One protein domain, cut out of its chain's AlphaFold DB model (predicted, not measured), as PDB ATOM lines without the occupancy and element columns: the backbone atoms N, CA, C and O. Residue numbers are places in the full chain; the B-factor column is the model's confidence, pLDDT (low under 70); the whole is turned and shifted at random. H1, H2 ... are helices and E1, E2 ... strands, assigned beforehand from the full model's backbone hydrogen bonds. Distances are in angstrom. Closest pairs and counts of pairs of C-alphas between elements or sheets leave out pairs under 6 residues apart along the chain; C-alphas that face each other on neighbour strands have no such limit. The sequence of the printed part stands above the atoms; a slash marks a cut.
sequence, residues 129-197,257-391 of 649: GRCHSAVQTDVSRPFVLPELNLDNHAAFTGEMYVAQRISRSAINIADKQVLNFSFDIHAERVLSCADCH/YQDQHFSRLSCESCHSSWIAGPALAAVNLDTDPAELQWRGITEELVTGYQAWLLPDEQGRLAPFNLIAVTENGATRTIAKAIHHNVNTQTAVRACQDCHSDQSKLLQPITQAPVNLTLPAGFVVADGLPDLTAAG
ATOM      1  N   GLY A 129      84.751 165.501 145.183       83.38
ATOM      2  CA  GLY A 129      86.016 166.212 145.347       83.38
ATOM      3  C   GLY A 129      86.920 165.700 146.467       83.38
ATOM      4  O   GLY A 129      88.093 166.051 146.486       83.38
ATOM      5  N   ARG A 130      86.451 164.835 147.370       80.19
ATOM      6  CA  ARG A 130      87.313 164.231 148.405       80.19
ATOM      7  C   ARG A 130      88.367 163.296 147.810       80.19
ATOM      8  O   ARG A 130      89.487 163.270 148.303       80.19
ATOM      9  N   CYS A 131      88.018 162.581 146.740       77.62
ATOM     10  CA  CYS A 131      88.920 161.658 146.041       77.62
ATOM     11  C   CYS A 131      89.327 162.183 144.655       77.62
ATOM     12  O   CYS A 131      90.435 161.924 144.184       77.62
ATOM     13  N   HIS A 132      88.445 162.939 143.995       80.94
ATOM     14  CA  HIS A 132      88.748 163.552 142.701       80.94
ATOM     15  C   HIS A 132      89.523 164.875 142.843       80.94
ATOM     16  O   HIS A 132      90.279 165.223 141.937       80.94
ATOM     17  N   SER A 133      89.463 165.537 144.011       79.88
ATOM     18  CA  SER A 133      90.102 166.828 144.346       79.88
ATOM     19  C   SER A 133      89.765 167.987 143.410       79.88
ATOM     20  O   SER A 133      89.116 167.810 142.387       79.88
ATOM     21  N   ALA A 134      90.166 169.199 143.802       88.81
ATOM     22  CA  ALA A 134      89.946 170.428 143.038       88.81
ATOM     23  C   ALA A 134      88.479 170.665 142.619       88.81
ATOM     24  O   ALA A 134      88.200 171.151 141.523       88.81
ATOM     25  N   VAL A 135      87.543 170.344 143.517       90.81
ATOM     26  CA  VAL A 135      86.113 170.621 143.352       90.81
ATOM     27  C   VAL A 135      85.679 171.665 144.374       90.81
ATOM     28  O   VAL A 135      85.894 171.480 145.571       90.81
ATOM     29  N   GLN A 136      85.065 172.754 143.913       90.88
ATOM     30  CA  GLN A 136      84.475 173.765 144.792       90.88
ATOM     31  C   GLN A 136      83.352 174.518 144.073       90.88
ATOM     32  O   GLN A 136      83.599 175.296 143.147       90.88
ATOM     33  N   THR A 137      82.116 174.344 144.537       89.75
ATOM     34  CA  THR A 137      80.957 175.084 144.012       89.75
ATOM     35  C   THR A 137      80.681 176.373 144.793       89.75
ATOM     36  O   THR A 137      80.186 177.348 144.225       89.75
ATOM     37  N   ASP A 138      81.078 176.442 146.070       88.50
ATOM     38  CA  ASP A 138      80.956 177.651 146.891       88.50
ATOM     39  C   ASP A 138      81.940 178.743 146.439       88.50
ATOM     40  O   ASP A 138      83.154 178.650 146.616       88.50
ATOM     41  N   VAL A 139      81.410 179.828 145.877       90.12
ATOM     42  CA  VAL A 139      82.204 180.967 145.392       90.12
ATOM     43  C   VAL A 139      82.593 181.964 146.486       90.12
ATOM     44  O   VAL A 139      83.404 182.859 146.221       90.12
ATOM     45  N   SER A 140      82.017 181.849 147.689       89.56
ATOM     46  CA  SER A 140      82.251 182.778 148.802       89.56
ATOM     47  C   SER A 140      83.622 182.589 149.454       89.56
ATOM     48  O   SER A 140      84.182 183.538 150.006       89.56
ATOM     49  N   ARG A 141      84.193 181.386 149.339       89.69
ATOM     50  CA  ARG A 141      85.516 181.037 149.858       89.69
ATOM     51  C   ARG A 141      86.551 181.073 148.728       89.69
ATOM     52  O   ARG A 141      86.319 180.466 147.684       89.69
ATOM     53  N   PRO A 142      87.682 181.783 148.868       92.31
ATOM     54  CA  PRO A 142      88.773 181.711 147.897       92.31
ATOM     55  C   PRO A 142      89.271 180.271 147.734       92.31
ATOM     56  O   PRO A 142      89.674 179.647 148.712       92.31
ATOM     57  N   PHE A 143      89.242 179.751 146.507       93.00
ATOM     58  CA  PHE A 143      89.730 178.413 146.196       93.00
ATOM     59  C   PHE A 143      91.252 178.371 146.327       93.00
ATOM     60  O   PHE A 143      91.957 179.165 145.697       93.00
ATOM     61  N   VAL A 144      91.749 177.447 147.143       90.44
ATOM     62  CA  VAL A 144      93.176 177.159 147.315       90.44
ATOM     63  C   VAL A 144      93.478 175.877 146.553       90.44
ATOM     64  O   VAL A 144      92.665 174.954 146.544       90.44
ATOM     65  N   LEU A 145      94.644 175.820 145.914       85.25
ATOM     66  CA  LEU A 145      95.080 174.602 145.248       85.25
ATOM     67  C   LEU A 145      95.247 173.498 146.306       85.25
ATOM     68  O   LEU A 145      95.934 173.742 147.303       85.25
ATOM     69  N   PRO A 146      94.610 172.326 146.141       77.44
ATOM     70  CA  PRO A 146      94.814 171.222 147.068       77.44
ATOM     71  C   PRO A 146      96.287 170.805 147.057       77.44
ATOM     72  O   PRO A 146      96.984 171.005 146.059       77.44
ATOM     73  N   GLU A 147      96.756 170.209 148.157       75.81
ATOM     74  CA  GLU A 147      98.095 169.622 148.185       75.81
ATOM     75  C   GLU A 147      98.243 168.638 147.022       75.81
ATOM     76  O   GLU A 147      97.449 167.708 146.856       75.81
ATOM     77  N   LEU A 148      99.255 168.881 146.191       70.88
ATOM     78  CA  LEU A 148      99.601 168.036 145.061       70.88
ATOM     79  C   LEU A 148     100.243 166.755 145.592       70.88
ATOM     80  O   LEU A 148     101.461 166.648 145.707       70.88
ATOM     81  N   ASN A 149      99.400 165.806 145.977       66.31
ATOM     82  CA  ASN A 149      99.809 164.516 146.505       66.31
ATOM     83  C   ASN A 149      99.410 163.379 145.554       66.31
ATOM     84  O   ASN A 149      98.740 163.572 144.539       66.31
ATOM     85  N   LEU A 150      99.875 162.176 145.878       66.50
ATOM     86  CA  LEU A 150      99.788 160.992 145.025       66.50
ATOM     87  C   LEU A 150      98.344 160.495 144.804       66.50
ATOM     88  O   LEU A 150      98.103 159.664 143.931       66.50
ATOM     89  N   ASP A 151      97.366 160.976 145.571       66.12
ATOM     90  CA  ASP A 151      96.052 160.339 145.644       66.12
ATOM     91  C   ASP A 151      94.902 161.109 144.980       66.12
ATOM     92  O   ASP A 151      93.721 160.785 145.141       66.12
ATOM     93  N   ASN A 152      95.213 162.120 144.184       75.25
ATOM     94  CA  ASN A 152      94.183 163.027 143.716       75.25
ATOM     95  C   ASN A 152      94.095 163.050 142.178       75.25
ATOM     96  O   ASN A 152      95.104 162.987 141.480       75.25
ATOM     97  N   HIS A 153      92.873 163.020 141.624       79.12
ATOM     98  CA  HIS A 153      92.673 162.959 140.161       79.12
ATOM     99  C   HIS A 153      93.181 164.231 139.473       79.12
ATOM    100  O   HIS A 153      93.819 164.143 138.427       79.12
ATOM    101  N   ALA A 154      93.002 165.392 140.109       84.88
ATOM    102  CA  ALA A 154      93.506 166.668 139.610       84.88
ATOM    103  C   ALA A 154      95.031 166.672 139.394       84.88
ATOM    104  O   ALA A 154      95.503 167.321 138.470       84.88
ATOM    105  N   ALA A 155      95.819 165.905 140.152       88.19
ATOM    106  CA  ALA A 155      97.256 165.771 139.915       88.19
ATOM    107  C   ALA A 155      97.558 165.085 138.581       88.19
ATOM    108  O   ALA A 155      98.587 165.355 137.974       88.19
ATOM    109  N   PHE A 156      96.684 164.209 138.087       91.62
ATOM    110  CA  PHE A 156      96.903 163.489 136.834       91.62
ATOM    111  C   PHE A 156      96.487 164.291 135.601       91.62
ATOM    112  O   PHE A 156      96.998 164.016 134.517       91.62
ATOM    113  N   THR A 157      95.576 165.253 135.738       92.31
ATOM    114  CA  THR A 157      94.950 165.942 134.597       92.31
ATOM    115  C   THR A 157      94.930 167.464 134.706       92.31
ATOM    116  O   THR A 157      94.563 168.126 133.745       92.31
ATOM    117  N   GLY A 158      95.278 168.045 135.855       92.12
ATOM    118  CA  GLY A 158      95.166 169.483 136.130       92.12
ATOM    119  C   GLY A 158      93.729 170.017 136.127       92.12
ATOM    120  O   GLY A 158      93.515 171.234 136.087       92.12
ATOM    121  N   GLU A 159      92.738 169.127 136.135       91.44
ATOM    122  CA  GLU A 159      91.322 169.476 136.111       91.44
ATOM    123  C   GLU A 159      90.864 170.102 137.431       91.44
ATOM    124  O   GLU A 159      91.292 169.717 138.517       91.44
ATOM    125  N   MET A 160      89.975 171.081 137.326       91.62
ATOM    126  CA  MET A 160      89.437 171.885 138.411       91.62
ATOM    127  C   MET A 160      87.953 172.146 138.147       91.62
ATOM    128  O   MET A 160      87.583 173.012 137.354       91.62
ATOM    129  N   TYR A 161      87.086 171.440 138.869       93.50
ATOM    130  CA  TYR A 161      85.645 171.681 138.852       93.50
ATOM    131  C   TYR A 161      85.289 172.791 139.849       93.50
ATOM    132  O   TYR A 161      84.768 172.550 140.942       93.50
ATOM    133  N   VAL A 162      85.653 174.029 139.507       94.00
ATOM    134  CA  VAL A 162      85.552 175.172 140.423       94.00
ATOM    135  C   VAL A 162      84.722 176.298 139.816       94.00
ATOM    136  O   VAL A 162      85.057 176.854 138.767       94.00
ATOM    137  N   ALA A 163      83.654 176.674 140.524       94.25
ATOM    138  CA  ALA A 163      82.712 177.718 140.114       94.25
ATOM    139  C   ALA A 163      83.301 179.132 140.225       94.25
ATOM    140  O   ALA A 163      82.858 180.076 139.569       94.25
ATOM    141  N   GLN A 164      84.301 179.302 141.092       93.81
ATOM    142  CA  GLN A 164      84.916 180.595 141.341       93.81
ATOM    143  C   GLN A 164      85.739 181.065 140.139       93.81
ATOM    144  O   GLN A 164      86.464 180.295 139.513       93.81
ATOM    145  N   ARG A 165      85.684 182.372 139.862       93.94
ATOM    146  CA  ARG A 165      86.566 183.004 138.873       93.94
ATOM    147  C   ARG A 165      88.033 182.832 139.254       93.94
ATOM    148  O   ARG A 165      88.396 183.108 140.398       93.94
ATOM    149  N   ILE A 166      88.879 182.511 138.280       93.94
ATOM    150  CA  ILE A 166      90.321 182.328 138.474       93.94
ATOM    151  C   ILE A 166      90.947 183.564 139.132       93.94
ATOM    152  O   ILE A 166      91.691 183.432 140.106       93.94
ATOM    153  N   SER A 167      90.570 184.770 138.692       94.38
ATOM    154  CA  SER A 167      91.056 186.032 139.266       94.38
ATOM    155  C   SER A 167      90.755 186.222 140.761       94.38
ATOM    156  O   SER A 167      91.461 186.971 141.435       94.38
ATOM    157  N   ARG A 168      89.752 185.518 141.306       94.44
ATOM    158  CA  ARG A 168      89.344 185.563 142.723       94.44
ATOM    159  C   ARG A 168      89.826 184.381 143.560       94.44
ATOM    160  O   ARG A 168      89.619 184.393 144.770       94.44
ATOM    161  N   SER A 169      90.444 183.384 142.934       94.44
ATOM    162  CA  SER A 169      91.039 182.253 143.651       94.44
ATOM    163  C   SER A 169      92.142 182.719 144.603       94.44
ATOM    164  O   SER A 169      92.627 183.845 144.509       94.44
ATOM    165  N   ALA A 170      92.585 181.857 145.508       93.81
ATOM    166  CA  ALA A 170      93.813 182.050 146.274       93.81
ATOM    167  C   ALA A 170      95.055 181.513 145.533       93.81
ATOM    168  O   ALA A 170      96.170 181.666 146.020       93.81
ATOM    169  N   ILE A 171      94.892 180.938 144.336       91.81
ATOM    170  CA  ILE A 171      95.984 180.337 143.558       91.81
ATOM    171  C   ILE A 171      96.923 181.410 143.003       91.81
ATOM    172  O   ILE A 171      96.472 182.404 142.427       91.81
ATOM    173  N   ASN A 172      98.231 181.196 143.125       92.94
ATOM    174  CA  ASN A 172      99.246 182.022 142.483       92.94
ATOM    175  C   ASN A 172      99.404 181.631 141.000       92.94
ATOM    176  O   ASN A 172     100.298 180.869 140.649       92.94
ATOM    177  N   ILE A 173      98.491 182.093 140.142       93.88
ATOM    178  CA  ILE A 173      98.477 181.771 138.705       93.88
ATOM    179  C   ILE A 173      99.030 182.921 137.856       93.88
ATOM    180  O   ILE A 173      98.815 184.098 138.157       93.88
ATOM    181  N   ALA A 174      99.743 182.583 136.786       94.69
ATOM    182  CA  ALA A 174     100.265 183.535 135.820       94.69
ATOM    183  C   ALA A 174      99.117 184.344 135.200       94.69
ATOM    184  O   ALA A 174      98.036 183.816 134.940       94.69
ATOM    185  N   ASP A 175      99.336 185.648 135.024       93.00
ATOM    186  CA  ASP A 175      98.366 186.573 134.426       93.00
ATOM    187  C   ASP A 175      96.974 186.571 135.092       93.00
ATOM    188  O   ASP A 175      95.978 186.993 134.504       93.00
ATOM    189  N   LYS A 176      96.889 186.172 136.371       93.06
ATOM    190  CA  LYS A 176      95.639 186.026 137.140       93.06
ATOM    191  C   LYS A 176      94.637 187.168 136.982       93.06
ATOM    192  O   LYS A 176      93.431 186.936 136.958       93.06
ATOM    193  N   GLN A 177      95.129 188.401 136.885       92.06
ATOM    194  CA  GLN A 177      94.304 189.609 136.813       92.06
ATOM    195  C   GLN A 177      93.441 189.681 135.542       92.06
ATOM    196  O   GLN A 177      92.387 190.319 135.557       92.06
ATOM    197  N   VAL A 178      93.855 189.026 134.450       92.31
ATOM    198  CA  VAL A 178      93.091 188.998 133.192       92.31
ATOM    199  C   VAL A 178      92.199 187.760 133.056       92.31
ATOM    200  O   VAL A 178      91.321 187.732 132.193       92.31
ATOM    201  N   LEU A 179      92.344 186.769 133.941       93.12
ATOM    202  CA  LEU A 179      91.577 185.518 133.937       93.12
ATOM    203  C   LEU A 179      90.213 185.693 134.635       93.12
ATOM    204  O   LEU A 179      89.951 185.175 135.722       93.12
ATOM    205  N   ASN A 180      89.326 186.477 134.011       92.69
ATOM    206  CA  ASN A 180      88.007 186.853 134.545       92.69
ATOM    207  C   ASN A 180      86.877 185.867 134.184       92.69
ATOM    208  O   ASN A 180      85.776 186.265 133.796       92.69
ATOM    209  N   PHE A 181      87.138 184.577 134.370       92.62
ATOM    210  CA  PHE A 181      86.218 183.463 134.123       92.62
ATOM    211  C   PHE A 181      86.416 182.353 135.158       92.62
ATOM    212  O   PHE A 181      87.445 182.351 135.833       92.62
ATOM    213  N   SER A 182      85.436 181.460 135.331       93.75
ATOM    214  CA  SER A 182      85.559 180.286 136.208       93.75
ATOM    215  C   SER A 182      86.540 179.249 135.658       93.75
ATOM    216  O   SER A 182      86.849 179.249 134.465       93.75
ATOM    217  N   PHE A 183      87.027 178.355 136.522       93.00
ATOM    218  CA  PHE A 183      87.828 177.213 136.071       93.00
ATOM    219  C   PHE A 183      86.997 176.276 135.191       93.00
ATOM    220  O   PHE A 183      87.467 175.872 134.133       93.00
ATOM    221  N   ASP A 184      85.746 176.019 135.583       93.88
ATOM    222  CA  ASP A 184      84.791 175.236 134.802       93.88
ATOM    223  C   ASP A 184      83.431 175.948 134.736       93.88
ATOM    224  O   ASP A 184      82.895 176.426 135.746       93.88
ATOM    225  N   ILE A 185      82.875 176.073 133.530       92.19
ATOM    226  CA  ILE A 185      81.594 176.752 133.315       92.19
ATOM    227  C   ILE A 185      80.423 175.965 133.908       92.19
ATOM    228  O   ILE A 185      79.445 176.577 134.330       92.19
ATOM    229  N   HIS A 186      80.503 174.637 133.987       91.94
ATOM    230  CA  HIS A 186      79.433 173.816 134.548       91.94
ATOM    231  C   HIS A 186      79.307 174.054 136.052       91.94
ATOM    232  O   HIS A 186      78.202 174.278 136.545       91.94
ATOM    233  N   ALA A 187      80.441 174.140 136.752       92.69
ATOM    234  CA  ALA A 187      80.471 174.510 138.162       92.69
ATOM    235  C   ALA A 187      79.910 175.929 138.387       92.69
ATOM    236  O   ALA A 187      79.101 176.138 139.288       92.69
ATOM    237  N   GLU A 188      80.270 176.908 137.539       92.56
ATOM    238  CA  GLU A 188      79.710 178.276 137.603       92.56
ATOM    239  C   GLU A 188      78.184 178.287 137.412       92.56
ATOM    240  O   GLU A 188      77.478 179.107 138.004       92.56
ATOM    241  N   ARG A 189      77.662 177.367 136.594       90.38
ATOM    242  CA  ARG A 189      76.227 177.197 136.334       90.38
ATOM    243  C   ARG A 189      75.518 176.303 137.348       90.38
ATOM    244  O   ARG A 189      74.327 176.064 137.174       90.38
ATOM    245  N   VAL A 190      76.204 175.908 138.424       87.19
ATOM    246  CA  VAL A 190      75.651 175.100 139.523       87.19
ATOM    247  C   VAL A 190      75.158 173.733 139.034       87.19
ATOM    248  O   VAL A 190      74.224 173.164 139.588       87.19
ATOM    249  N   LEU A 191      75.787 173.200 137.985       88.44
ATOM    250  CA  LEU A 191      75.654 171.782 137.674       88.44
ATOM    251  C   LEU A 191      76.450 170.995 138.722       88.44
ATOM    252  O   LEU A 191      77.514 171.429 139.171       88.44
ATOM    253  N   SER A 192      75.913 169.865 139.164       88.50
ATOM    254  CA  SER A 192      76.602 168.944 140.059       88.50
ATOM    255  C   SER A 192      77.316 167.854 139.265       88.50
ATOM    256  O   SER A 192      76.906 167.506 138.157       88.50
ATOM    257  N   CYS A 193      78.357 167.250 139.846       88.31
ATOM    258  CA  CYS A 193      79.014 166.084 139.253       88.31
ATOM    259  C   CYS A 193      78.003 164.974 138.919       88.31
ATOM    260  O   CYS A 193      78.094 164.380 137.851       88.31
ATOM    261  N   ALA A 194      77.008 164.744 139.784       85.94
ATOM    262  CA  ALA A 194      75.987 163.712 139.593       85.94
ATOM    263  C   ALA A 194      74.918 164.051 138.536       85.94
ATOM    264  O   ALA A 194      74.170 163.161 138.132       85.94
ATOM    265  N   ASP A 195      74.840 165.305 138.077       85.12
ATOM    266  CA  ASP A 195      73.960 165.677 136.962       85.12
ATOM    267  C   ASP A 195      74.553 165.209 135.627       85.12
ATOM    268  O   ASP A 195      73.819 164.805 134.727       85.12
ATOM    269  N   CYS A 196      75.886 165.219 135.514       85.50
ATOM    270  CA  CYS A 196      76.604 164.713 134.344       85.50
ATOM    271  C   CYS A 196      76.919 163.219 134.470       85.50
ATOM    272  O   CYS A 196      76.753 162.477 133.508       85.50
ATOM    273  N   HIS A 197      77.349 162.772 135.650       86.81
ATOM    274  CA  HIS A 197      77.573 161.369 135.994       86.81
ATOM    275  C   HIS A 197      76.314 160.816 136.663       86.81
ATOM    276  O   HIS A 197      76.288 160.573 137.865       86.81
ATOM    277  N   TYR A 257      81.278 174.319 108.375       87.25
ATOM    278  CA  TYR A 257      81.268 172.853 108.320       87.25
ATOM    279  C   TYR A 257      81.184 172.188 109.710       87.25
ATOM    280  O   TYR A 257      81.995 171.324 110.042       87.25
ATOM    281  N   GLN A 258      80.212 172.606 110.529       89.56
ATOM    282  CA  GLN A 258      80.025 172.144 111.914       89.56
ATOM    283  C   GLN A 258      80.030 170.614 112.044       89.56
ATOM    284  O   GLN A 258      80.797 170.077 112.833       89.56
ATOM    285  N   ASP A 259      79.269 169.908 111.204       87.44
ATOM    286  CA  ASP A 259      79.150 168.441 111.250       87.44
ATOM    287  C   ASP A 259      80.497 167.729 111.022       87.44
ATOM    288  O   ASP A 259      80.797 166.701 111.631       87.44
ATOM    289  N   GLN A 260      81.361 168.294 110.171       87.00
ATOM    290  CA  GLN A 260      82.708 167.755 109.950       87.00
ATOM    291  C   GLN A 260      83.615 167.989 111.155       87.00
ATOM    292  O   GLN A 260      84.408 167.118 111.492       87.00
ATOM    293  N   HIS A 261      83.479 169.128 111.830       91.31
ATOM    294  CA  HIS A 261      84.240 169.384 113.047       91.31
ATOM    295  C   HIS A 261      83.756 168.488 114.188       91.31
ATOM    296  O   HIS A 261      84.570 167.803 114.792       91.31
ATOM    297  N   PHE A 262      82.450 168.405 114.440       90.00
ATOM    298  CA  PHE A 262      81.893 167.611 115.543       90.00
ATOM    299  C   PHE A 262      82.037 166.094 115.353       90.00
ATOM    300  O   PHE A 262      82.070 165.353 116.331       90.00
ATOM    301  N   SER A 263      82.178 165.618 114.112       87.50
ATOM    302  CA  SER A 263      82.509 164.210 113.850       87.50
ATOM    303  C   SER A 263      83.984 163.871 114.080       87.50
ATOM    304  O   SER A 263      84.321 162.692 114.149       87.50
ATOM    305  N   ARG A 264      84.872 164.870 114.193       89.94
ATOM    306  CA  ARG A 264      86.326 164.671 114.332       89.94
ATOM    307  C   ARG A 264      86.919 165.241 115.611       89.94
ATOM    308  O   ARG A 264      88.007 164.825 115.987       89.94
ATOM    309  N   LEU A 265      86.232 166.166 116.268       92.38
ATOM    310  CA  LEU A 265      86.652 166.825 117.496       92.38
ATOM    311  C   LEU A 265      85.590 166.589 118.569       92.38
ATOM    312  O   LEU A 265      84.400 166.807 118.336       92.38
ATOM    313  N   SER A 266      86.029 166.183 119.755       93.31
ATOM    314  CA  SER A 266      85.236 166.349 120.975       93.31
ATOM    315  C   SER A 266      85.044 167.845 121.280       93.31
ATOM    316  O   SER A 266      85.793 168.695 120.786       93.31
ATOM    317  N   CYS A 267      84.037 168.198 122.083       92.38
ATOM    318  CA  CYS A 267      83.798 169.604 122.442       92.38
ATOM    319  C   CYS A 267      84.972 170.160 123.268       92.38
ATOM    320  O   CYS A 267      85.413 171.300 123.099       92.38
ATOM    321  N   GLU A 268      85.525 169.305 124.115       93.94
ATOM    322  CA  GLU A 268      86.637 169.523 125.024       93.94
ATOM    323  C   GLU A 268      87.921 169.891 124.270       93.94
ATOM    324  O   GLU A 268      88.689 170.723 124.748       93.94
ATOM    325  N   SER A 269      88.120 169.398 123.043       93.88
ATOM    326  CA  SER A 269      89.259 169.801 122.201       93.88
ATOM    327  C   SER A 269      89.341 171.308 121.968       93.88
ATOM    328  O   SER A 269      90.435 171.865 121.855       93.88
ATOM    329  N   CYS A 270      88.195 171.990 121.907       93.06
ATOM    330  CA  CYS A 270      88.146 173.442 121.769       93.06
ATOM    331  C   CYS A 270      87.970 174.140 123.119       93.06
ATOM    332  O   CYS A 270      88.532 175.218 123.311       93.06
ATOM    333  N   HIS A 271      87.196 173.549 124.032       93.94
ATOM    334  CA  HIS A 271      86.772 174.190 125.277       93.94
ATOM    335  C   HIS A 271      87.678 173.937 126.491       93.94
ATOM    336  O   HIS A 271      87.594 174.710 127.442       93.94
ATOM    337  N   SER A 272      88.573 172.948 126.427       93.06
ATOM    338  CA  SER A 272      89.546 172.581 127.470       93.06
ATOM    339  C   SER A 272      90.984 172.601 126.926       93.06
ATOM    340  O   SER A 272      91.827 171.782 127.277       93.06
ATOM    341  N   SER A 273      91.279 173.539 126.017       85.06
ATOM    342  CA  SER A 273      92.578 173.605 125.320       85.06
ATOM    343  C   SER A 273      93.748 174.087 126.191       85.06
ATOM    344  O   SER A 273      94.905 173.771 125.909       85.06
ATOM    345  N   TRP A 274      93.457 174.845 127.251       91.50
ATOM    346  CA  TRP A 274      94.420 175.255 128.270       91.50
ATOM    347  C   TRP A 274      93.890 174.864 129.643       91.50
ATOM    348  O   TRP A 274      92.763 175.201 130.007       91.50
ATOM    349  N   ILE A 275      94.725 174.161 130.394       93.19
ATOM    350  CA  ILE A 275      94.407 173.618 131.705       93.19
ATOM    351  C   ILE A 275      95.065 174.509 132.743       93.19
ATOM    352  O   ILE A 275      96.288 174.607 132.793       93.19
ATOM    353  N   ALA A 276      94.245 175.174 133.556       90.62
ATOM    354  CA  ALA A 276      94.709 176.143 134.546       90.62
ATOM    355  C   ALA A 276      95.388 175.495 135.766       90.62
ATOM    356  O   ALA A 276      96.004 176.206 136.555       90.62
ATOM    357  N   GLY A 277      95.261 174.177 135.940       91.44
ATOM    358  CA  GLY A 277      95.880 173.427 137.024       91.44
ATOM    359  C   GLY A 277      97.218 172.786 136.645       91.44
ATOM    360  O   GLY A 277      97.447 172.469 135.473       91.44
ATOM    361  N   PRO A 278      98.107 172.565 137.627       92.88
ATOM    362  CA  PRO A 278      99.291 171.742 137.434       92.88
ATOM    363  C   PRO A 278      98.913 170.266 137.302       92.88
ATOM    364  O   PRO A 278      97.936 169.811 137.890       92.88
ATOM    365  N   ALA A 279      99.721 169.515 136.562       93.62
ATOM    366  CA  ALA A 279      99.539 168.079 136.390       93.62
ATOM    367  C   ALA A 279     100.885 167.350 136.408       93.62
ATOM    368  O   ALA A 279     101.937 167.952 136.181       93.62
ATOM    369  N   LEU A 280     100.859 166.044 136.645       94.00
ATOM    370  CA  LEU A 280     102.019 165.178 136.534       94.00
ATOM    371  C   LEU A 280     102.517 165.191 135.087       94.00
ATOM    372  O   LEU A 280     101.752 165.047 134.131       94.00
ATOM    373  N   ALA A 281     103.819 165.384 134.940       94.50
ATOM    374  CA  ALA A 281     104.534 165.303 133.680       94.50
ATOM    375  C   ALA A 281     105.313 163.994 133.574       94.50
ATOM    376  O   ALA A 281     105.290 163.348 132.524       94.50
ATOM    377  N   ALA A 282     105.970 163.606 134.667       94.69
ATOM    378  CA  ALA A 282     106.663 162.339 134.795       94.69
ATOM    379  C   ALA A 282     106.637 161.838 136.244       94.69
ATOM    380  O   ALA A 282     106.544 162.627 137.185       94.69
ATOM    381  N   VAL A 283     106.730 160.523 136.407       94.00
ATOM    382  CA  VAL A 283     106.810 159.814 137.683       94.00
ATOM    383  C   VAL A 283     107.940 158.801 137.585       94.00
ATOM    384  O   VAL A 283     107.929 157.961 136.687       94.00
ATOM    385  N   ASN A 284     108.884 158.848 138.520       94.38
ATOM    386  CA  ASN A 284     109.946 157.859 138.635       94.38
ATOM    387  C   ASN A 284     109.730 156.985 139.876       94.38
ATOM    388  O   ASN A 284     109.976 157.407 141.006       94.38
ATOM    389  N   LEU A 285     109.272 155.755 139.648       91.88
ATOM    390  CA  LEU A 285     108.988 154.767 140.689       91.88
ATOM    391  C   LEU A 285     110.242 154.019 141.166       91.88
ATOM    392  O   LEU A 285     110.158 153.272 142.135       91.88
ATOM    393  N   ASP A 286     111.407 154.243 140.546       92.06
ATOM    394  CA  ASP A 286     112.683 153.638 140.969       92.06
ATOM    395  C   ASP A 286     113.286 154.319 142.214       92.06
ATOM    396  O   ASP A 286     114.353 153.934 142.696       92.06
ATOM    397  N   THR A 287     112.615 155.349 142.735       89.69
ATOM    398  CA  THR A 287     113.031 156.154 143.891       89.69
ATOM    399  C   THR A 287     112.018 156.034 145.029       89.69
ATOM    400  O   THR A 287     110.831 155.820 144.783       89.69
ATOM    401  N   ASP A 288     112.479 156.169 146.277       86.62
ATOM    402  CA  ASP A 288     111.626 156.159 147.472       86.62
ATOM    403  C   ASP A 288     111.897 157.410 148.342       86.62
ATOM    404  O   ASP A 288     113.001 157.536 148.887       86.62
ATOM    405  N   PRO A 289     110.942 158.357 148.464       85.62
ATOM    406  CA  PRO A 289     109.645 158.382 147.779       85.62
ATOM    407  C   PRO A 289     109.801 158.594 146.265       85.62
ATOM    408  O   PRO A 289     110.815 159.128 145.815       85.62
ATOM    409  N   ALA A 290     108.779 158.214 145.492       87.94
ATOM    410  CA  ALA A 290     108.772 158.394 144.042       87.94
ATOM    411  C   ALA A 290     109.001 159.866 143.655       87.94
ATOM    412  O   ALA A 290     108.307 160.765 144.137       87.94
ATOM    413  N   GLU A 291     109.951 160.111 142.759       92.06
ATOM    414  CA  GLU A 291     110.237 161.439 142.230       92.06
ATOM    415  C   GLU A 291     109.133 161.851 141.243       92.06
ATOM    416  O   GLU A 291     108.846 161.159 140.260       92.06
ATOM    417  N   LEU A 292     108.504 162.996 141.516       91.81
ATOM    418  CA  LEU A 292     107.414 163.548 140.717       91.81
ATOM    419  C   LEU A 292     107.895 164.786 139.971       91.81
ATOM    420  O   LEU A 292     108.389 165.737 140.575       91.81
ATOM    421  N   GLN A 293     107.676 164.806 138.662       93.75
ATOM    422  CA  GLN A 293     107.862 165.997 137.847       93.75
ATOM    423  C   GLN A 293     106.505 166.559 137.464       93.75
ATOM    424  O   GLN A 293     105.640 165.842 136.960       93.75
ATOM    425  N   TRP A 294     106.340 167.859 137.667       93.00
ATOM    426  CA  TRP A 294     105.096 168.572 137.411       93.00
ATOM    427  C   TRP A 294     105.217 169.440 136.162       93.00
ATOM    428  O   TRP A 294     106.281 169.973 135.850       93.00
ATOM    429  N   ARG A 295     104.103 169.609 135.453       94.31
ATOM    430  CA  ARG A 295     103.929 170.613 134.398       94.31
ATOM    431  C   ARG A 295     102.874 171.622 134.803       94.31
ATOM    432  O   ARG A 295     102.041 171.358 135.667       94.31
ATOM    433  N   GLY A 296     102.908 172.775 134.147       94.00
ATOM    434  CA  GLY A 296     101.990 173.875 134.429       94.00
ATOM    435  C   GLY A 296     102.219 174.543 135.782       94.00
ATOM    436  O   GLY A 296     101.344 175.259 136.264       94.00
ATOM    437  N   ILE A 297     103.389 174.326 136.385       92.50
ATOM    438  CA  ILE A 297     103.866 175.021 137.578       92.50
ATOM    439  C   ILE A 297     105.367 175.275 137.452       92.50
ATOM    440  O   ILE A 297     106.110 174.460 136.904       92.50
ATOM    441  N   THR A 298     105.816 176.434 137.911       91.12
ATOM    442  CA  THR A 298     107.230 176.803 137.993       91.12
ATOM    443  C   THR A 298     107.453 177.454 139.345       91.12
ATOM    444  O   THR A 298     106.854 178.488 139.627       91.12
ATOM    445  N   GLU A 299     108.275 176.819 140.184       86.81
ATOM    446  CA  GLU A 299     108.398 177.151 141.610       86.81
ATOM    447  C   GLU A 299     107.025 177.051 142.302       86.81
ATOM    448  O   GLU A 299     106.517 175.950 142.493       86.81
ATOM    449  N   GLU A 300     106.390 178.184 142.600       85.44
ATOM    450  CA  GLU A 300     105.044 178.273 143.185       85.44
ATOM    451  C   GLU A 300     104.031 178.947 142.243       85.44
ATOM    452  O   GLU A 300     102.872 179.160 142.607       85.44
ATOM    453  N   LEU A 301     104.464 179.331 141.038       93.44
ATOM    454  CA  LEU A 301     103.626 179.995 140.051       93.44
ATOM    455  C   LEU A 301     102.982 178.961 139.130       93.44
ATOM    456  O   LEU A 301     103.655 178.293 138.344       93.44
ATOM    457  N   VAL A 302     101.660 178.869 139.188       94.12
ATOM    458  CA  VAL A 302     100.872 178.052 138.267       94.12
ATOM    459  C   VAL A 302     100.832 178.750 136.913       94.12
ATOM    460  O   VAL A 302     100.378 179.884 136.797       94.12
ATOM    461  N   THR A 303     101.309 178.085 135.875       94.56
ATOM    462  CA  THR A 303     101.288 178.579 134.489       94.56
ATOM    463  C   THR A 303     100.235 177.861 133.645       94.56
ATOM    464  O   THR A 303      99.826 178.358 132.593       94.56
ATOM    465  N   GLY A 304      99.754 176.710 134.123       93.25
ATOM    466  CA  GLY A 304      98.896 175.816 133.361       93.25
ATOM    467  C   GLY A 304      99.624 175.177 132.176       93.25
ATOM    468  O   GLY A 304     100.807 175.425 131.931       93.25
ATOM    469  N   TYR A 305      98.941 174.325 131.424       94.00
ATOM    470  CA  TYR A 305      99.543 173.655 130.269       94.00
ATOM    471  C   TYR A 305      98.537 173.431 129.136       94.00
ATOM    472  O   TYR A 305      97.326 173.527 129.327       94.00
ATOM    473  N   GLN A 306      99.052 173.169 127.933       92.94
ATOM    474  CA  GLN A 306      98.243 172.786 126.774       92.94
ATOM    475  C   GLN A 306      98.126 171.267 126.703       92.94
ATOM    476  O   GLN A 306      99.137 170.562 126.744       92.94
ATOM    477  N   ALA A 307      96.894 170.774 126.615       93.56
ATOM    478  CA  ALA A 307      96.622 169.349 126.490       93.56
ATOM    479  C   ALA A 307      96.992 168.826 125.095       93.56
ATOM    480  O   ALA A 307      96.833 169.530 124.098       93.56
ATOM    481  N   TRP A 308      97.414 167.563 125.028       93.81
ATOM    482  CA  TRP A 308      97.631 166.876 123.758       93.81
ATOM    483  C   TRP A 308      96.294 166.411 123.202       93.81
ATOM    484  O   TRP A 308      95.488 165.840 123.931       93.81
ATOM    485  N   LEU A 309      96.074 166.614 121.906       93.81
ATOM    486  CA  LEU A 309      94.860 166.166 121.236       93.81
ATOM    487  C   LEU A 309      95.096 164.792 120.602       93.81
ATOM    488  O   LEU A 309      95.841 164.675 119.631       93.81
ATOM    489  N   LEU A 310      94.469 163.757 121.163       93.38
ATOM    490  CA  LEU A 310      94.607 162.365 120.721       93.38
ATOM    491  C   LEU A 310      93.234 161.759 120.403       93.38
ATOM    492  O   LEU A 310      92.238 162.225 120.953       93.38
ATOM    493  N   PRO A 311      93.152 160.736 119.534       92.12
ATOM    494  CA  PRO A 311      91.904 160.031 119.272       92.12
ATOM    495  C   PRO A 311      91.347 159.366 120.540       92.12
ATOM    496  O   PRO A 311      92.052 158.602 121.198       92.12
ATOM    497  N   ASP A 312      90.088 159.654 120.860       89.62
ATOM    498  CA  ASP A 312      89.283 158.942 121.849       89.62
ATOM    499  C   ASP A 312      88.799 157.585 121.300       89.62
ATOM    500  O   ASP A 312      89.078 157.206 120.159       89.62
ATOM    501  N   GLU A 313      88.046 156.835 122.107       84.19
ATOM    502  CA  GLU A 313      87.480 155.540 121.703       84.19
ATOM    503  C   GLU A 313      86.513 155.641 120.511       84.19
ATOM    504  O   GLU A 313      86.285 154.655 119.810       84.19
ATOM    505  N   GLN A 314      85.951 156.828 120.256       84.75
ATOM    506  CA  GLN A 314      85.091 157.107 119.105       84.75
ATOM    507  C   GLN A 314      85.882 157.629 117.889       84.75
ATOM    508  O   GLN A 314      85.288 157.930 116.852       84.75
ATOM    509  N   GLY A 315      87.212 157.726 117.986       86.94
ATOM    510  CA  GLY A 315      88.093 158.223 116.931       86.94
ATOM    511  C   GLY A 315      88.081 159.745 116.757       86.94
ATOM    512  O   GLY A 315      88.622 160.243 115.765       86.94
ATOM    513  N   ARG A 316      87.479 160.498 117.687       90.94
ATOM    514  CA  ARG A 316      87.519 161.967 117.704       90.94
ATOM    515  C   ARG A 316      88.739 162.429 118.477       90.94
ATOM    516  O   ARG A 316      89.104 161.835 119.482       90.94
ATOM    517  N   LEU A 317      89.351 163.528 118.064       93.56
ATOM    518  CA  LEU A 317      90.410 164.139 118.853       93.56
ATOM    519  C   LEU A 317      89.813 164.719 120.139       93.56
ATOM    520  O   LEU A 317      88.814 165.446 120.093       93.56
ATOM    521  N   ALA A 318      90.430 164.387 121.267       94.38
ATOM    522  CA  ALA A 318      90.085 164.832 122.611       94.38
ATOM    523  C   ALA A 318      91.349 165.208 123.399       94.38
ATOM    524  O   ALA A 318      92.437 164.750 123.044       94.38
ATOM    525  N   PRO A 319      91.238 166.066 124.426       95.38
ATOM    526  CA  PRO A 319      92.383 166.494 125.217       95.38
ATOM    527  C   PRO A 319      92.823 165.426 126.222       95.38
ATOM    528  O   PRO A 319      92.020 164.860 126.963       95.38
ATOM    529  N   PHE A 320      94.135 165.196 126.278       95.06
ATOM    530  CA  PHE A 320      94.790 164.293 127.216       95.06
ATOM    531  C   PHE A 320      95.993 164.959 127.884       95.06
ATOM    532  O   PHE A 320      96.741 165.728 127.269       95.06
ATOM    533  N   ASN A 321      96.240 164.588 129.140       95.12
ATOM    534  CA  ASN A 321      97.545 164.736 129.763       95.12
ATOM    535  C   ASN A 321      98.400 163.489 129.503       95.12
ATOM    536  O   ASN A 321      97.941 162.367 129.715       95.12
ATOM    537  N   LEU A 322      99.651 163.683 129.084       95.00
ATOM    538  CA  LEU A 322     100.618 162.599 128.891       95.00
ATOM    539  C   LEU A 322     101.611 162.526 130.049       95.00
ATOM    540  O   LEU A 322     102.342 163.488 130.276       95.00
ATOM    541  N   ILE A 323     101.681 161.388 130.733       94.88
ATOM    542  CA  ILE A 323     102.548 161.180 131.898       94.88
ATOM    543  C   ILE A 323     103.588 160.114 131.556       94.88
ATOM    544  O   ILE A 323     103.222 158.991 131.207       94.88
ATOM    545  N   ALA A 324     104.873 160.449 131.672       95.50
ATOM    546  CA  ALA A 324     105.948 159.463 131.594       95.50
ATOM    547  C   ALA A 324     106.079 158.725 132.934       95.50
ATOM    548  O   ALA A 324     106.120 159.351 133.985       95.50
ATOM    549  N   VAL A 325     106.137 157.401 132.915       94.56
ATOM    550  CA  VAL A 325     106.238 156.550 134.102       94.56
ATOM    551  C   VAL A 325     107.469 155.674 133.950       94.56
ATOM    552  O   VAL A 325     107.521 154.843 133.041       94.56
ATOM    553  N   THR A 326     108.450 155.875 134.822       94.81
ATOM    554  CA  THR A 326     109.676 155.080 134.885       94.81
ATOM    555  C   THR A 326     109.560 154.057 136.007       94.81
ATOM    556  O   THR A 326     109.267 154.420 137.143       94.81
ATOM    557  N   GLU A 327     109.749 152.783 135.672       92.44
ATOM    558  CA  GLU A 327     109.689 151.649 136.593       92.44
ATOM    559  C   GLU A 327     110.680 150.570 136.138       92.44
ATOM    560  O   GLU A 327     110.695 150.164 134.973       92.44
ATOM    561  N   ASN A 328     111.516 150.096 137.058       91.88
ATOM    562  CA  ASN A 328     112.606 149.152 136.831       91.88
ATOM    563  C   ASN A 328     113.538 149.570 135.675       91.88
ATOM    564  O   ASN A 328     113.946 148.740 134.858       91.88
ATOM    565  N   GLY A 329     113.848 150.866 135.566       91.06
ATOM    566  CA  GLY A 329     114.664 151.436 134.492       91.06
ATOM    567  C   GLY A 329     113.984 151.516 133.117       91.06
ATOM    568  O   GLY A 329     114.603 151.985 132.160       91.06
ATOM    569  N   ALA A 330     112.723 151.092 132.987       92.88
ATOM    570  CA  ALA A 330     111.939 151.203 131.760       92.88
ATOM    571  C   ALA A 330     110.956 152.376 131.852       92.88
ATOM    572  O   ALA A 330     110.270 152.537 132.855       92.88
ATOM    573  N   THR A 331     110.854 153.184 130.792       94.00
ATOM    574  CA  THR A 331     109.895 154.301 130.732       94.00
ATOM    575  C   THR A 331     108.762 153.997 129.762       94.00
ATOM    576  O   THR A 331     108.990 153.658 128.596       94.00
ATOM    577  N   ARG A 332     107.529 154.140 130.246       93.56
ATOM    578  CA  ARG A 332     106.296 154.067 129.458       93.56
ATOM    579  C   ARG A 332     105.509 155.358 129.606       93.56
ATOM    580  O   ARG A 332     105.533 155.974 130.661       93.56
ATOM    581  N   THR A 333     104.764 155.742 128.581       93.81
ATOM    582  CA  THR A 333     103.862 156.897 128.657       93.81
ATOM    583  C   THR A 333     102.434 156.421 128.859       93.81
ATOM    584  O   THR A 333     102.027 155.425 128.264       93.81
ATOM    585  N   ILE A 334     101.664 157.124 129.684       94.31
ATOM    586  CA  ILE A 334     100.220 156.926 129.827       94.31
ATOM    587  C   ILE A 334      99.477 158.217 129.478       94.31
ATOM    588  O   ILE A 334      99.976 159.313 129.722       94.31
ATOM    589  N   ALA A 335      98.280 158.086 128.917       94.69
ATOM    590  CA  ALA A 335      97.378 159.185 128.611       94.69
ATOM    591  C   ALA A 335      96.220 159.229 129.615       94.69
ATOM    592  O   ALA A 335      95.618 158.199 129.933       94.69
ATOM    593  N   LYS A 336      95.897 160.426 130.104       93.69
ATOM    594  CA  LYS A 336      94.750 160.692 130.977       93.69
ATOM    595  C   LYS A 336      93.830 161.693 130.308       93.69
ATOM    596  O   LYS A 336      94.261 162.806 130.027       93.69
ATOM    597  N   ALA A 337      92.611 161.257 130.003       92.94
ATOM    598  CA  ALA A 337      91.613 162.091 129.352       92.94
ATOM    599  C   ALA A 337      91.224 163.268 130.250       92.94
ATOM    600  O   ALA A 337      91.266 163.160 131.476       92.94
ATOM    601  N   ILE A 338      90.878 164.382 129.614       93.38
ATOM    602  CA  ILE A 338      90.460 165.618 130.262       93.38
ATOM    603  C   ILE A 338      89.027 165.909 129.815       93.38
ATOM    604  O   ILE A 338      88.742 165.992 128.622       93.38
ATOM    605  N   HIS A 339      88.138 166.065 130.783       90.00
ATOM    606  CA  HIS A 339      86.698 166.249 130.622       90.00
ATOM    607  C   HIS A 339      86.195 167.561 131.247       90.00
ATOM    608  O   HIS A 339      85.144 168.074 130.869       90.00
ATOM    609  N   HIS A 340      86.946 168.121 132.193       90.81
ATOM    610  CA  HIS A 340      86.658 169.374 132.880       90.81
ATOM    611  C   HIS A 340      87.566 170.508 132.387       90.81
ATOM    612  O   HIS A 340      88.256 170.399 131.368       90.81
ATOM    613  N   ASN A 341      87.518 171.636 133.095       91.00
ATOM    614  CA  ASN A 341      88.096 172.921 132.698       91.00
ATOM    615  C   ASN A 341      87.428 173.494 131.444       91.00
ATOM    616  O   ASN A 341      88.050 174.224 130.669       91.00
ATOM    617  N   VAL A 342      86.151 173.157 131.246       91.50
ATOM    618  CA  VAL A 342      85.386 173.605 130.086       91.50
ATOM    619  C   VAL A 342      85.120 175.095 130.222       91.50
ATOM    620  O   VAL A 342      84.488 175.555 131.177       91.50
ATOM    621  N   ASN A 343      85.573 175.866 129.236       87.19
ATOM    622  CA  ASN A 343      85.458 177.312 129.261       87.19
ATOM    623  C   ASN A 343      85.071 177.889 127.892       87.19
ATOM    624  O   ASN A 343      85.552 177.479 126.837       87.19
ATOM    625  N   THR A 344      84.180 178.882 127.888       85.31
ATOM    626  CA  THR A 344      83.712 179.536 126.655       85.31
ATOM    627  C   THR A 344      84.548 180.745 126.232       85.31
ATOM    628  O   THR A 344      84.483 181.141 125.065       85.31
ATOM    629  N   GLN A 345      85.273 181.365 127.171       85.62
ATOM    630  CA  GLN A 345      86.100 182.561 126.967       85.62
ATOM    631  C   GLN A 345      87.486 182.218 126.410       85.62
ATOM    632  O   GLN A 345      87.994 182.962 125.577       85.62
ATOM    633  N   THR A 346      88.065 181.086 126.818       85.69
ATOM    634  CA  THR A 346      89.345 180.567 126.294       85.69
ATOM    635  C   THR A 346      89.170 179.516 125.200       85.69
ATOM    636  O   THR A 346      90.153 178.946 124.729       85.69
ATOM    637  N   ALA A 347      87.928 179.268 124.772       90.81
ATOM    638  CA  ALA A 347      87.636 178.320 123.708       90.81
ATOM    639  C   ALA A 347      88.381 178.686 122.416       90.81
ATOM    640  O   ALA A 347      88.378 179.848 121.994       90.81
ATOM    641  N   VAL A 348      88.964 177.688 121.750       91.69
ATOM    642  CA  VAL A 348      89.649 177.886 120.468       91.69
ATOM    643  C   VAL A 348      88.634 178.315 119.405       91.69
ATOM    644  O   VAL A 348      87.769 177.542 119.003       91.69
ATOM    645  N   ARG A 349      88.741 179.569 118.947       89.69
ATOM    646  CA  ARG A 349      87.904 180.141 117.868       89.69
ATOM    647  C   ARG A 349      88.700 180.597 116.650       89.69
ATOM    648  O   ARG A 349      88.135 180.815 115.581       89.69
ATOM    649  N   ALA A 350      90.012 180.759 116.801       88.56
ATOM    650  CA  ALA A 350      90.890 181.102 115.697       88.56
ATOM    651  C   ALA A 350      91.173 179.840 114.875       88.56
ATOM    652  O   ALA A 350      91.905 178.964 115.319       88.56
ATOM    653  N   CYS A 351      90.623 179.744 113.660       87.81
ATOM    654  CA  CYS A 351      90.817 178.562 112.809       87.81
ATOM    655  C   CYS A 351      92.303 178.239 112.560       87.81
ATOM    656  O   CYS A 351      92.655 177.078 112.391       87.81
ATOM    657  N   GLN A 352      93.181 179.249 112.560       85.50
ATOM    658  CA  GLN A 352      94.620 179.087 112.331       85.50
ATOM    659  C   GLN A 352      95.326 178.284 113.440       85.50
ATOM    660  O   GLN A 352      96.308 177.607 113.136       85.50
ATOM    661  N   ASP A 353      94.800 178.275 114.672       88.06
ATOM    662  CA  ASP A 353      95.320 177.454 115.780       88.06
ATOM    663  C   ASP A 353      95.284 175.958 115.448       88.06
ATOM    664  O   ASP A 353      96.076 175.182 115.982       88.06
ATOM    665  N   CYS A 354      94.360 175.555 114.571       88.94
ATOM    666  CA  CYS A 354      94.205 174.174 114.140       88.94
ATOM    667  C   CYS A 354      94.579 173.962 112.674       88.94
ATOM    668  O   CYS A 354      94.993 172.860 112.369       88.94
ATOM    669  N   HIS A 355      94.468 174.955 111.785       87.88
ATOM    670  CA  HIS A 355      94.652 174.811 110.327       87.88
ATOM    671  C   HIS A 355      95.993 175.334 109.776       87.88
ATOM    672  O   HIS A 355      96.171 175.420 108.559       87.88
ATOM    673  N   SER A 356      96.933 175.719 110.639       83.50
ATOM    674  CA  SER A 356      98.275 176.154 110.229       83.50
ATOM    675  C   SER A 356      99.321 175.047 110.384       83.50
ATOM    676  O   SER A 356      99.070 174.010 110.995       83.50
ATOM    677  N   ASP A 357     100.527 175.290 109.877       78.06
ATOM    678  CA  ASP A 357     101.674 174.388 110.054       78.06
ATOM    679  C   ASP A 357     102.136 174.304 111.526       78.06
ATOM    680  O   ASP A 357     102.856 173.385 111.897       78.06
ATOM    681  N   GLN A 358     101.696 175.240 112.378       80.69
ATOM    682  CA  GLN A 358     101.911 175.245 113.832       80.69
ATOM    683  C   GLN A 358     100.651 174.809 114.593       80.69
ATOM    684  O   GLN A 358     100.380 175.278 115.699       80.69
ATOM    685  N   SER A 359      99.845 173.947 113.975       86.62
ATOM    686  CA  SER A 359      98.601 173.460 114.558       86.62
ATOM    687  C   SER A 359      98.825 172.806 115.920       86.62
ATOM    688  O   SER A 359      99.706 171.961 116.081       86.62
ATOM    689  N   LYS A 360      97.941 173.106 116.877       88.88
ATOM    690  CA  LYS A 360      97.871 172.406 118.172       88.88
ATOM    691  C   LYS A 360      97.615 170.900 118.012       88.88
ATOM    692  O   LYS A 360      97.970 170.121 118.887       88.88
ATOM    693  N   LEU A 361      97.045 170.479 116.879       89.38
ATOM    694  CA  LEU A 361      96.819 169.066 116.545       89.38
ATOM    695  C   LEU A 361      98.119 168.322 116.199       89.38
ATOM    696  O   LEU A 361      98.124 167.098 116.155       89.38
ATOM    697  N   LEU A 362      99.205 169.052 115.930       87.25
ATOM    698  CA  LEU A 362     100.508 168.510 115.543       87.25
ATOM    699  C   LEU A 362     101.535 168.611 116.680       87.25
ATOM    700  O   LEU A 362     102.741 168.571 116.439       87.25
ATOM    701  N   GLN A 363     101.071 168.755 117.926       89.06
ATOM    702  CA  GLN A 363     101.948 168.782 119.091       89.06
ATOM    703  C   GLN A 363     102.744 167.464 119.192       89.06
ATOM    704  O   GLN A 363     102.132 166.393 119.166       89.06
ATOM    705  N   PRO A 364     104.085 167.508 119.337       89.75
ATOM    706  CA  PRO A 364     104.901 166.301 119.414       89.75
ATOM    707  C   PRO A 364     104.532 165.404 120.600       89.75
ATOM    708  O   PRO A 364     104.307 165.874 121.719       89.75
ATOM    709  N   ILE A 365     104.542 164.101 120.350       88.56
ATOM    710  CA  ILE A 365     104.319 163.016 121.298       88.56
ATOM    711  C   ILE A 365     105.633 162.245 121.420       88.56
ATOM    712  O   ILE A 365     106.060 161.563 120.492       88.56
ATOM    713  N   THR A 366     106.287 162.345 122.576       79.31
ATOM    714  CA  THR A 366     107.602 161.721 122.808       79.31
ATOM    715  C   THR A 366     107.547 160.194 122.746       79.31
ATOM    716  O   THR A 366     108.470 159.557 122.247       79.31
ATOM    717  N   GLN A 367     106.466 159.599 123.249       83.88
ATOM    718  CA  GLN A 367     106.236 158.160 123.226       83.88
ATOM    719  C   GLN A 367     104.730 157.907 123.192       83.88
ATOM    720  O   GLN A 367     103.971 158.540 123.928       83.88
ATOM    721  N   ALA A 368     104.297 156.983 122.334       86.25
ATOM    722  CA  ALA A 368     102.893 156.611 122.251       86.25
ATOM    723  C   ALA A 368     102.399 156.079 123.616       86.25
ATOM    724  O   ALA A 368     103.065 155.220 124.207       86.25
ATOM    725  N   PRO A 369     101.264 156.578 124.133       91.62
ATOM    726  CA  PRO A 369     100.706 156.112 125.393       91.62
ATOM    727  C   PRO A 369     100.309 154.633 125.319       91.62
ATOM    728  O   PRO A 369      99.651 154.206 124.376       91.62
ATOM    729  N   VAL A 370     100.674 153.847 126.332       91.88
ATOM    730  CA  VAL A 370     100.434 152.390 126.351       91.88
ATOM    731  C   VAL A 370      99.002 152.010 126.729       91.88
ATOM    732  O   VAL A 370      98.577 150.888 126.477       91.88
ATOM    733  N   ASN A 371      98.263 152.923 127.360       92.00
ATOM    734  CA  ASN A 371      96.886 152.720 127.818       92.00
ATOM    735  C   ASN A 371      95.844 153.346 126.877       92.00
ATOM    736  O   ASN A 371      94.693 153.503 127.275       92.00
ATOM    737  N   LEU A 372      96.251 153.740 125.668       90.94
ATOM    738  CA  LEU A 372      95.372 154.285 124.642       90.94
ATOM    739  C   LEU A 372      95.686 153.612 123.304       90.94
ATOM    740  O   LEU A 372      96.830 153.601 122.853       90.94
ATOM    741  N   THR A 373      94.663 153.058 122.659       88.75
ATOM    742  CA  THR A 373      94.814 152.429 121.345       88.75
ATOM    743  C   THR A 373      94.794 153.500 120.266       88.75
ATOM    744  O   THR A 373      93.743 154.045 119.940       88.75
ATOM    745  N   LEU A 374      95.959 153.791 119.692       88.06
ATOM    746  CA  LEU A 374      96.079 154.745 118.596       88.06
ATOM    747  C   LEU A 374      95.941 154.051 117.230       88.06
ATOM    748  O   LEU A 374      96.378 152.904 117.082       88.06
ATOM    749  N   PRO A 375      95.394 154.739 116.206       85.94
ATOM    750  CA  PRO A 375      95.448 154.263 114.829       85.94
ATOM    751  C   PRO A 375      96.888 153.944 114.409       85.94
ATOM    752  O   PRO A 375      97.833 154.644 114.782       85.94
ATOM    753  N   ALA A 376      97.069 152.888 113.616       83.44
ATOM    754  CA  ALA A 376      98.393 152.512 113.138       83.44
ATOM    755  C   ALA A 376      99.037 153.667 112.352       83.44
ATOM    756  O   ALA A 376      98.422 154.220 111.445       83.44
ATOM    757  N   GLY A 377     100.276 154.023 112.701       80.75
ATOM    758  CA  GLY A 377     101.000 155.128 112.067       80.75
ATOM    759  C   GLY A 377     100.599 156.527 112.545       80.75
ATOM    760  O   GLY A 377     101.159 157.492 112.046       80.75
ATOM    761  N   PHE A 378      99.695 156.655 113.529       85.75
ATOM    762  CA  PHE A 378      99.295 157.959 114.072       85.75
ATOM    763  C   PHE A 378     100.461 158.754 114.664       85.75
ATOM    764  O   PHE A 378     100.414 159.973 114.657       85.75
ATOM    765  N   VAL A 379     101.504 158.103 115.177       83.00
ATOM    766  CA  VAL A 379     102.737 158.782 115.602       83.00
ATOM    767  C   VAL A 379     103.852 158.365 114.654       83.00
ATOM    768  O   VAL A 379     104.163 157.174 114.555       83.00
ATOM    769  N   VAL A 380     104.439 159.328 113.942       79.00
ATOM    770  CA  VAL A 380     105.564 159.081 113.025       79.00
ATOM    771  C   VAL A 380     106.896 159.041 113.780       79.00
ATOM    772  O   VAL A 380     106.958 159.362 114.965       79.00
ATOM    773  N   ALA A 381     107.983 158.660 113.099       65.81
ATOM    774  CA  ALA A 381     109.304 158.460 113.713       65.81
ATOM    775  C   ALA A 381     109.847 159.681 114.487       65.81
ATOM    776  O   ALA A 381     110.578 159.502 115.456       65.81
ATOM    777  N   ASP A 382     109.445 160.898 114.109       72.94
ATOM    778  CA  ASP A 382     109.843 162.151 114.769       72.94
ATOM    779  C   ASP A 382     108.920 162.547 115.945       72.94
ATOM    780  O   ASP A 382     109.007 163.657 116.469       72.94
ATOM    781  N   GLY A 383     107.993 161.669 116.344       80.12
ATOM    782  CA  GLY A 383     107.023 161.915 117.416       80.12
ATOM    783  C   GLY A 383     105.841 162.798 117.007       80.12
ATOM    784  O   GLY A 383     104.989 163.104 117.835       80.12
ATOM    785  N   LEU A 384     105.752 163.226 115.748       85.81
ATOM    786  CA  LEU A 384     104.650 164.067 115.276       85.81
ATOM    787  C   LEU A 384     103.376 163.241 115.002       85.81
ATOM    788  O   LEU A 384     103.470 162.139 114.451       85.81
ATOM    789  N   PRO A 385     102.184 163.766 115.337       87.75
ATOM    790  CA  PRO A 385     100.924 163.164 114.924       87.75
ATOM    791  C   PRO A 385     100.753 163.157 113.396       87.75
ATOM    792  O   PRO A 385     100.868 164.196 112.745       87.75
ATOM    793  N   ASP A 386     100.403 162.008 112.823       86.62
ATOM    794  CA  ASP A 386      99.889 161.875 111.461       86.62
ATOM    795  C   ASP A 386      98.360 161.821 111.489       86.62
ATOM    796  O   ASP A 386      97.722 160.774 111.631       86.62
ATOM    797  N   LEU A 387      97.754 162.993 111.313       84.81
ATOM    798  CA  LEU A 387      96.304 163.142 111.254       84.81
ATOM    799  C   LEU A 387      95.688 162.369 110.077       84.81
ATOM    800  O   LEU A 387      94.538 161.935 110.167       84.81
ATOM    801  N   THR A 388      96.442 162.130 108.997       80.94
ATOM    802  CA  THR A 388      95.930 161.387 107.840       80.94
ATOM    803  C   THR A 388      95.758 159.901 108.149       80.94
ATOM    804  O   THR A 388      94.799 159.300 107.661       80.94
ATOM    805  N   ALA A 389      96.578 159.333 109.044       79.38
ATOM    806  CA  ALA A 389      96.392 157.985 109.586       79.38
ATOM    807  C   ALA A 389      95.103 157.866 110.427       79.38
ATOM    808  O   ALA A 389      94.466 156.815 110.443       79.38
ATOM    809  N   ALA A 390      94.658 158.964 111.053       74.75
ATOM    810  CA  ALA A 390      93.334 159.076 111.679       74.75
ATOM    811  C   ALA A 390      92.210 159.434 110.675       74.75
ATOM    812  O   ALA A 390      91.060 159.676 111.052       74.75
ATOM    813  N   GLY A 391      92.518 159.495 109.376       76.94
ATOM    814  CA  GLY A 391      91.582 159.885 108.322       76.94
ATOM    815  C   GLY A 391      91.145 161.350 108.397       76.94
ATOM    816  O   GLY A 391      90.070 161.682 107.892       76.94
TER     817      GLY A 391
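What this domain is: This is residues 129 to 197 and 257 to 391 of the 649 residues of the protein "Thiosulfate reductase cytochrome B subunit (Membrane anchoring protein)" of Gynuella sunshinyii YC6258 (UniProt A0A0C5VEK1). With little regular structure, long loops wrap round a strongly twisted, branched sheet, E1 to E5, with H2 and H6 packed on it. Of 204 printed residues, 64 are in named elements, a mixed class: H1 to H6, E1 to E5, H7. The whole is compact: radius of gyration of the C-alphas 17.2 A, spans 51 by 50 by 32 A.

Where its parts are: Find C-alpha 317 at (90.410, 164.139, 118.853); E4 runs 29.0 A to residue 327. E1 is residues 279-284, E2 291-295, E3 308-311, E5 330-337. H1 is residues 129-132, H2 153-157, H3 185-188, H4 193-196, H5 258-262, H6 268-271; H7, 352-355, ends at (94.652, 174.811, 110.327).

How they stand to each other: E3, E4 and E5 form a meander, successive antiparallel neighbours: find N 310 and O 318 2.9 A apart, N 325 and O 332 2.7 A. E1, in a hairpin with E2, is E4's parallel neighbour, N 283 and O 324 2.8 A apart. H2 and H6 are on the sheet, heights 7.4 A and 8.6 A. H2 and H5 have every O i to N i+4 pair within hydrogen-bond range.

The domain as a whole: Across the cut, residues 198 to 256, C-alphas 197 and 257 are 30.2 A apart. Among the long links is H2 to H3. Residues 149 to 151 and 381 have pLDDT under 70.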